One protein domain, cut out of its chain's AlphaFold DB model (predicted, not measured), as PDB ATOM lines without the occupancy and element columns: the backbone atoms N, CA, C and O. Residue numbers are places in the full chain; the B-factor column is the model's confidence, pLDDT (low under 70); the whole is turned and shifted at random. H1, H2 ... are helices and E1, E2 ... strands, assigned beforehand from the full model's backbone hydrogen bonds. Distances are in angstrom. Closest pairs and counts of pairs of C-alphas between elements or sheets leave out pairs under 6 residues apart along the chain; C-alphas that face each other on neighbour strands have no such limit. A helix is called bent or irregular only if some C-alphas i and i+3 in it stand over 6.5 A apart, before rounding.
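What this domain is: This is residues 22 to 79 of the 171 residues of the protein "Helix-turn-helix domain-containing protein" of Pseudactinotalea sp. HY158 (UniProt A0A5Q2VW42). Two separate helices, H1 and H2, lie at the two ends of an open, stretched-out shape, with a small two-strand hairpin of E1 and E2 between them along the chain, next to H2 in sequence. The helices run roughly opposite ways with no contact between them, and the link of residues 41 to 48 bridges the gap from H1 to the hairpin. The printed part has 58 residues, with two named helices and two named strands in the order H1, E1, E2, H2; the sheet has the order E1 - E2 and is antiparallel, and the class is mostly helix. The whole is only just loose, close to extended, with a radius of gyration of the C-alphas of 15.1 A, and the C-alphas span 41 by 26 by 26 A.

How they stand to each other: The sheet is the hairpin of E1, residues 49 to 51, and E2, residues 58 to 60, antiparallel with 162 degrees between their N-to-C directions. The C-alphas of Tyr 49 and Glu 60, which face each other, are 4.4 A apart. N 50 and O 59 are within hydrogen-bond range at 2.9 A, and N 59 and O 50 at 3.0 A. A tight link of 2 residues joins E2 to H2, residues 63 to 77. E1 and H2 are apart, with no C-alpha of the one within 8 A of the other. H1, residues 22 to 40, is apart from E2 and from H2. In H1 and H2 every O i to N i+4 pair is within hydrogen-bond range.

Where its parts are: E1 measures 6.1 A from first to last C-alpha, and E2 measures 6.7 A. H1 is the longest helix, 19 residues and 27.0 A, from C-alpha 22 at (-5.065, -35.411, 0.991) to C-alpha 40 at (-6.483, -62.081, 4.851). H2 has 15 residues and measures 20.9 A, ending with C-alpha 77 at (-26.001, -35.133, -11.141). Neither helix is bent.

The domain as a whole: The outline is elongated, and the two C-alphas farthest apart, those of Arg 39 and Gly 79, are 43.7 A apart. Residues 22 to 31, which belong to H1, stand free, and so do residues 67 to 79, of which 67 to 77 belong to H2. Without these stretches the body has 35 residues and spans 34 by 24 by 9 A. The printed part has no cut and no long link; the links from H1 to E1, 8 residues, and from E1 to E2, 6 residues, are short. The mean pLDDT of the printed part is 83.7, and residues 22 to 24 are under 70.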
ATOM      1  N   GLY A  22      -4.389 -34.248   1.575       58.62
ATOM      2  CA  GLY A  22      -5.065 -35.411   0.991       58.62
ATOM      3  C   GLY A  22      -4.116 -36.562   0.642       58.62
ATOM      4  O   GLY A  22      -4.530 -37.717   0.655       58.62
ATOM      5  N   ALA A  23      -2.836 -36.283   0.381       63.66
ATOM      6  CA  ALA A  23      -1.825 -37.310   0.135       63.66
ATOM      7  C   ALA A  23      -1.512 -38.142   1.393       63.66
ATOM      8  O   ALA A  23      -1.287 -39.347   1.283       63.66
ATOM      9  N   GLN A  24      -1.533 -37.535   2.587       67.38
ATOM     10  CA  GLN A  24      -1.352 -38.263   3.852       67.38
ATOM     11  C   GLN A  24      -2.571 -39.127   4.187       67.38
ATOM     12  O   GLN A  24      -2.413 -40.264   4.634       67.38
ATOM     13  N   ASP A  25      -3.780 -38.623   3.933       70.00
ATOM     14  CA  ASP A  25      -5.005 -39.408   4.101       70.00
ATOM     15  C   ASP A  25      -5.067 -40.575   3.108       70.00
ATOM     16  O   ASP A  25      -5.421 -41.691   3.487       70.00
ATOM     17  N   LEU A  26      -4.627 -40.361   1.865       72.31
ATOM     18  CA  LEU A  26      -4.519 -41.425   0.870       72.31
ATOM     19  C   LEU A  26      -3.487 -42.488   1.278       72.31
ATOM     20  O   LEU A  26      -3.765 -43.677   1.147       72.31
ATOM     21  N   ALA A  27      -2.335 -42.081   1.823       74.62
ATOM     22  CA  ALA A  27      -1.319 -43.006   2.325       74.62
ATOM     23  C   ALA A  27      -1.871 -43.904   3.443       74.62
ATOM     24  O   ALA A  27      -1.697 -45.118   3.395       74.62
ATOM     25  N   ARG A  28      -2.638 -43.339   4.385       76.19
ATOM     26  CA  ARG A  28      -3.303 -44.121   5.444       76.19
ATOM     27  C   ARG A  28      -4.291 -45.147   4.890       76.19
ATOM     28  O   ARG A  28      -4.396 -46.246   5.429       76.19
ATOM     29  N   VAL A  29      -5.029 -44.792   3.837       75.75
ATOM     30  CA  VAL A  29      -5.966 -45.711   3.174       75.75
ATOM     31  C   VAL A  29      -5.212 -46.852   2.489       75.75
ATOM     32  O   VAL A  29      -5.612 -48.006   2.632       75.75
ATOM     33  N   ILE A  30      -4.114 -46.550   1.793       80.88
ATOM     34  CA  ILE A  30      -3.274 -47.555   1.127       80.88
ATOM     35  C   ILE A  30      -2.649 -48.502   2.159       80.88
ATOM     36  O   ILE A  30      -2.812 -49.714   2.033       80.88
ATOM     37  N   ASP A  31      -2.054 -47.969   3.231       84.56
ATOM     38  CA  ASP A  31      -1.464 -48.767   4.315       84.56
ATOM     39  C   ASP A  31      -2.491 -49.728   4.940       84.56
ATOM     40  O   ASP A  31      -2.187 -50.887   5.236       84.56
ATOM     41  N   PHE A  32      -3.732 -49.264   5.130       83.81
ATOM     42  CA  PHE A  32      -4.825 -50.099   5.624       83.81
ATOM     43  C   PHE A  32      -5.163 -51.246   4.660       83.81
ATOM     44  O   PHE A  32      -5.331 -52.386   5.102       83.81
ATOM     45  N   VAL A  33      -5.261 -50.961   3.357       79.00
ATOM     46  CA  VAL A  33      -5.564 -51.969   2.329       79.00
ATOM     47  C   VAL A  33      -4.446 -53.008   2.246       79.00
ATOM     48  O   VAL A  33      -4.734 -54.205   2.297       79.00
ATOM     49  N   ASP A  34      -3.188 -52.574   2.216       83.06
ATOM     50  CA  ASP A  34      -2.026 -53.466   2.157       83.06
ATOM     51  C   ASP A  34      -1.933 -54.352   3.405       83.06
ATOM     52  O   ASP A  34      -1.723 -55.564   3.312       83.06
ATOM     53  N   ALA A  35      -2.161 -53.786   4.594       82.56
ATOM     54  CA  ALA A  35      -2.206 -54.553   5.835       82.56
ATOM     55  C   ALA A  35      -3.342 -55.593   5.846       82.56
ATOM     56  O   ALA A  35      -3.175 -56.686   6.396       82.56
ATOM     57  N   HIS A  36      -4.494 -55.275   5.244       77.88
ATOM     58  CA  HIS A  36      -5.621 -56.198   5.126       77.88
ATOM     59  C   HIS A  36      -5.308 -57.350   4.163       77.88
ATOM     60  O   HIS A  36      -5.476 -58.511   4.537       77.88
ATOM     61  N   ILE A  37      -4.783 -57.047   2.971       79.81
ATOM     62  CA  ILE A  37      -4.389 -58.050   1.969       79.81
ATOM     63  C   ILE A  37      -3.342 -58.999   2.551       79.81
ATOM     64  O   ILE A  37      -3.495 -60.215   2.458       79.81
ATOM     65  N   ASN A  38      -2.324 -58.465   3.225       83.25
ATOM     66  CA  ASN A  38      -1.273 -59.275   3.842       83.25
ATOM     67  C   ASN A  38      -1.799 -60.201   4.951       83.25
ATOM     68  O   ASN A  38      -1.217 -61.254   5.200       83.25
ATOM     69  N   ARG A  39      -2.886 -59.819   5.635       84.62
ATOM     70  CA  ARG A  39      -3.469 -60.603   6.731       84.62
ATOM     71  C   ARG A  39      -4.510 -61.622   6.263       84.62
ATOM     72  O   ARG A  39      -4.587 -62.694   6.857       84.62
ATOM     73  N   TYR A  40      -5.309 -61.293   5.250       83.56
ATOM     74  CA  TYR A  40      -6.483 -62.081   4.851       83.56
ATOM     75  C   TYR A  40      -6.409 -62.642   3.421       83.56
ATOM     76  O   TYR A  40      -7.257 -63.443   3.044       83.56
ATOM     77  N   GLY A  41      -5.388 -62.280   2.639       81.00
ATOM     78  CA  GLY A  41      -5.139 -62.810   1.294       81.00
ATOM     79  C   GLY A  41      -5.989 -62.194   0.179       81.00
ATOM     80  O   GLY A  41      -5.848 -62.589  -0.976       81.00
ATOM     81  N   SER A  42      -6.851 -61.225   0.488       80.56
ATOM     82  CA  SER A  42      -7.697 -60.528  -0.483       80.56
ATOM     83  C   SER A  42      -7.860 -59.057  -0.117       80.56
ATOM     84  O   SER A  42      -7.675 -58.672   1.036       80.56
ATOM     85  N   ALA A  43      -8.223 -58.227  -1.097       76.06
ATOM     86  CA  ALA A  43      -8.646 -56.858  -0.819       76.06
ATOM     87  C   ALA A  43      -9.908 -56.871   0.065       76.06
ATOM     88  O   ALA A  43     -10.717 -57.799  -0.053       76.06
ATOM     89  N   PRO A  44     -10.091 -55.873   0.946       76.06
ATOM     90  CA  PRO A  44     -11.315 -55.767   1.723       76.06
ATOM     91  C   PRO A  44     -12.509 -55.599   0.780       76.06
ATOM     92  O   PRO A  44     -12.477 -54.768  -0.131       76.06
ATOM     93  N   GLU A  45     -13.570 -56.374   1.002       76.56
ATOM     94  CA  GLU A  45     -14.818 -56.155   0.277       76.56
ATOM     95  C   GLU A  45     -15.371 -54.766   0.631       76.56
ATOM     96  O   GLU A  45     -15.431 -54.412   1.817       76.56
ATOM     97  N   PRO A  46     -15.748 -53.950  -0.369       76.94
ATOM     98  CA  PRO A  46     -16.255 -52.613  -0.117       76.94
ATOM     99  C   PRO A  46     -17.571 -52.699   0.659       76.94
ATOM    100  O   PRO A  46     -18.560 -53.250   0.179       76.94
ATOM    101  N   ARG A  47     -17.575 -52.126   1.863       83.94
ATOM    102  CA  ARG A  47     -18.769 -51.979   2.700       83.94
ATOM    103  C   ARG A  47     -19.215 -50.532   2.692       83.94
ATOM    104  O   ARG A  47     -18.423 -49.628   2.960       83.94
ATOM    105  N   PHE A  48     -20.488 -50.321   2.398       86.19
ATOM    106  CA  PHE A  48     -21.086 -48.995   2.342       86.19
ATOM    107  C   PHE A  48     -21.889 -48.752   3.612       86.19
ATOM    108  O   PHE A  48     -22.544 -49.660   4.112       86.19
ATOM    109  N   TYR A  49     -21.851 -47.530   4.132       90.19
ATOM    110  CA  TYR A  49     -22.561 -47.168   5.352       90.19
ATOM    111  C   TYR A  49     -23.336 -45.874   5.139       90.19
ATOM    112  O   TYR A  49     -22.823 -44.941   4.520       90.19
ATOM    113  N   LEU A  50     -24.545 -45.801   5.693       89.19
ATOM    114  CA  LEU A  50     -25.240 -44.539   5.913       89.19
ATOM    115  C   LEU A  50     -24.887 -44.048   7.315       89.19
ATOM    116  O   LEU A  50     -25.121 -44.756   8.295       89.19
ATOM    117  N   SER A  51     -24.301 -42.858   7.401       91.69
ATOM    118  CA  SER A  51     -23.965 -42.201   8.662       91.69
ATOM    119  C   SER A  51     -25.062 -41.225   9.081       91.69
ATOM    120  O   SER A  51     -25.510 -40.416   8.266       91.69
ATOM    121  N   GLY A  52     -25.462 -41.299  10.346       87.75
ATOM    122  CA  GLY A  52     -26.324 -40.334  11.014       87.75
ATOM    123  C   GLY A  52     -25.575 -39.066  11.426       87.75
ATOM    124  O   GLY A  52     -24.482 -38.774  10.934       87.75
ATOM    125  N   ALA A  53     -26.187 -38.290  12.322       86.44
ATOM    126  CA  ALA A  53     -25.613 -37.029  12.795       86.44
ATOM    127  C   ALA A  53     -24.460 -37.245  13.793       86.44
ATOM    128  O   ALA A  53     -23.584 -36.389  13.913       86.44
ATOM    129  N   ASP A  54     -24.453 -38.383  14.494       90.50
ATOM    130  CA  ASP A  54     -23.354 -38.811  15.361       90.50
ATOM    131  C   ASP A  54     -22.323 -39.629  14.559       90.50
ATOM    132  O   ASP A  54     -22.669 -40.463  13.721       90.50
ATOM    133  N   ILE A  55     -21.035 -39.433  14.846       75.25
ATOM    134  CA  ILE A  55     -19.925 -40.154  14.211       75.25
ATOM    135  C   ILE A  55     -20.010 -41.677  14.394       75.25
ATOM    136  O   ILE A  55     -19.487 -42.420  13.550       75.25
ATOM    137  N   HIS A  56     -20.671 -42.132  15.461       84.56
ATOM    138  CA  HIS A  56     -20.887 -43.545  15.774       84.56
ATOM    139  C   HIS A  56     -22.232 -44.093  15.282       84.56
ATOM    140  O   HIS A  56     -22.416 -45.309  15.260       84.56
ATOM    141  N   GLU A  57     -23.157 -43.238  14.849       91.31
ATOM    142  CA  GLU A  57     -24.440 -43.667  14.301       91.31
ATOM    143  C   GLU A  57     -24.251 -44.038  12.829       91.31
ATOM    144  O   GLU A  57     -24.205 -43.182  11.948       91.31
ATOM    145  N   ARG A  58     -24.074 -45.330  12.545       91.75
ATOM    146  CA  ARG A  58     -23.915 -45.833  11.176       91.75
ATOM    147  C   ARG A  58     -24.685 -47.126  10.983       91.75
ATOM    148  O   ARG A  58     -24.684 -47.983  11.862       91.75
ATOM    149  N   VAL A  59     -25.283 -47.286   9.806       90.50
ATOM    150  CA  VAL A  59     -25.915 -48.536   9.370       90.50
ATOM    151  C   VAL A  59     -25.264 -49.014   8.079       90.50
ATOM    152  O   VAL A  59     -25.060 -48.228   7.155       90.50
ATOM    153  N   GLU A  60     -24.894 -50.293   8.030       92.12
ATOM    154  CA  GLU A  60     -24.347 -50.915   6.822       92.12
ATOM    155  C   GLU A  60     -25.446 -51.017   5.756       92.12
ATOM    156  O   GLU A  60     -26.569 -51.446   6.030       92.12
ATOM    157  N   LEU A  61     -25.133 -50.578   4.541       92.19
ATOM    158  CA  LEU A  61     -26.026 -50.646   3.394       92.19
ATOM    159  C   LEU A  61     -25.889 -52.005   2.720       92.19
ATOM    160  O   LEU A  61     -24.785 -52.495   2.487       92.19
ATOM    161  N   THR A  62     -27.022 -52.574   2.316       93.00
ATOM    162  CA  THR A  62     -27.010 -53.715   1.402       93.00
ATOM    163  C   THR A  62     -26.492 -53.286   0.030       93.00
ATOM    164  O   THR A  62     -26.629 -52.127  -0.381       93.00
ATOM    165  N   GLN A  63     -25.943 -54.241  -0.722       87.62
ATOM    166  CA  GLN A  63     -25.480 -54.004  -2.092       87.62
ATOM    167  C   GLN A  63     -26.602 -53.466  -3.001       87.62
ATOM    168  O   GLN A  63     -26.369 -52.613  -3.863       87.62
ATOM    169  N   GLU A  64     -27.830 -53.942  -2.792       88.38
ATOM    170  CA  GLU A  64     -29.025 -53.508  -3.521       88.38
ATOM    171  C   GLU A  64     -29.316 -52.024  -3.277       88.38
ATOM    172  O   GLU A  64     -29.431 -51.247  -4.227       88.38
ATOM    173  N   LEU A  65     -29.360 -51.601  -2.008       90.94
ATOM    174  CA  LEU A  65     -29.652 -50.216  -1.649       90.94
ATOM    175  C   LEU A  65     -28.543 -49.264  -2.112       90.94
ATOM    176  O   LEU A  65     -28.835 -48.177  -2.611       90.94
ATOM    177  N   PHE A  66     -27.280 -49.692  -2.022       88.69
ATOM    178  CA  PHE A  66     -26.155 -48.945  -2.584       88.69
ATOM    179  C   PHE A  66     -26.309 -48.732  -4.097       88.69
ATOM    180  O   PHE A  66     -26.111 -47.622  -4.594       88.69
ATOM    181  N   THR A  67     -26.711 -49.770  -4.832       87.69
ATOM    182  CA  THR A  67     -26.904 -49.697  -6.288       87.69
ATOM    183  C   THR A  67     -28.012 -48.709  -6.656       87.69
ATOM    184  O   THR A  67     -27.829 -47.888  -7.558       87.69
ATOM    185  N   VAL A  68     -29.128 -48.726  -5.917       89.81
ATOM    186  CA  VAL A  68     -30.234 -47.771  -6.093       89.81
ATOM    187  C   VAL A  68     -29.771 -46.335  -5.835       89.81
ATOM    188  O   VAL A  68     -30.013 -45.455  -6.661       89.81
ATOM    189  N   LEU A  69     -29.059 -46.095  -4.732       91.12
ATOM    190  CA  LEU A  69     -28.506 -44.780  -4.385       91.12
ATOM    191  C   LEU A  69     -27.513 -44.275  -5.437       91.12
ATOM    192  O   LEU A  69     -27.566 -43.103  -5.804       91.12
ATOM    193  N   LYS A  70     -26.644 -45.145  -5.958       88.94
ATOM    194  CA  LYS A  70     -25.691 -44.797  -7.018       88.94
ATOM    195  C   LYS A  70     -26.408 -44.374  -8.301       88.94
ATOM    196  O   LYS A  70     -26.063 -43.344  -8.873       88.94
ATOM    197  N   ALA A  71     -27.407 -45.142  -8.735       85.31
ATOM    198  CA  ALA A  71     -28.210 -44.797  -9.908       85.31
ATOM    199  C   ALA A  71     -28.966 -43.475  -9.698       85.31
ATOM    200  O   ALA A  71     -29.001 -42.632 -10.591       85.31
ATOM    201  N   ALA A  72     -29.509 -43.261  -8.495       88.12
ATOM    202  CA  ALA A  72     -30.179 -42.015  -8.161       88.12
ATOM    203  C   ALA A  72     -29.220 -40.813  -8.184       88.12
ATOM    204  O   ALA A  72     -29.531 -39.781  -8.773       88.12
ATOM    205  N   ALA A  73     -28.029 -40.940  -7.597       89.19
ATOM    206  CA  ALA A  73     -27.024 -39.882  -7.616       89.19
ATOM    207  C   ALA A  73     -26.574 -39.532  -9.047       89.19
ATOM    208  O   ALA A  73     -26.439 -38.352  -9.370       89.19
ATOM    209  N   ASP A  74     -26.400 -40.530  -9.919       86.06
ATOM    210  CA  ASP A  74     -26.038 -40.321 -11.327       86.06
ATOM    211  C   ASP A  74     -27.117 -39.528 -12.087       86.06
ATOM    212  O   ASP A  74     -26.822 -38.534 -12.752       86.06
ATOM    213  N   GLU A  75     -28.386 -39.906 -11.941       90.56
ATOM    214  CA  GLU A  75     -29.521 -39.199 -12.540       90.56
ATOM    215  C   GLU A  75     -29.642 -37.749 -12.023       90.56
ATOM    216  O   GLU A  75     -29.756 -36.817 -12.830       90.56
ATOM    217  N   LEU A  76     -29.524 -37.539 -10.705       84.88
ATOM    218  CA  LEU A  76     -29.556 -36.206 -10.088       84.88
ATOM    219  C   LEU A  76     -28.388 -35.325 -10.547       84.88
ATOM    220  O   LEU A  76     -28.592 -34.141 -10.813       84.88
ATOM    221  N   SER A  77     -27.181 -35.884 -10.682       88.31
ATOM    222  CA  SER A  77     -26.001 -35.133 -11.141       88.31
ATOM    223  C   SER A  77     -26.172 -34.568 -12.556       88.31
ATOM    224  O   SER A  77     -25.599 -33.536 -12.895       88.31
ATOM    225  N   LYS A  78     -27.035 -35.199 -13.362       92.69
ATOM    226  CA  LYS A  78     -27.418 -34.760 -14.711       92.69
ATOM    227  C   LYS A  78     -28.612 -33.791 -14.708       92.69
ATOM    228  O   LYS A  78     -29.168 -33.505 -15.764       92.69
ATOM    229  N   GLY A  79     -29.039 -33.315 -13.536       89.12
ATOM    230  CA  GLY A  79     -30.166 -32.392 -13.366       89.12
ATOM    231  C   GLY A  79     -31.540 -33.022 -13.604       89.12
ATOM    232  O   GLY A  79     -32.526 -32.299 -13.761       89.12
TER     233      GLY A  79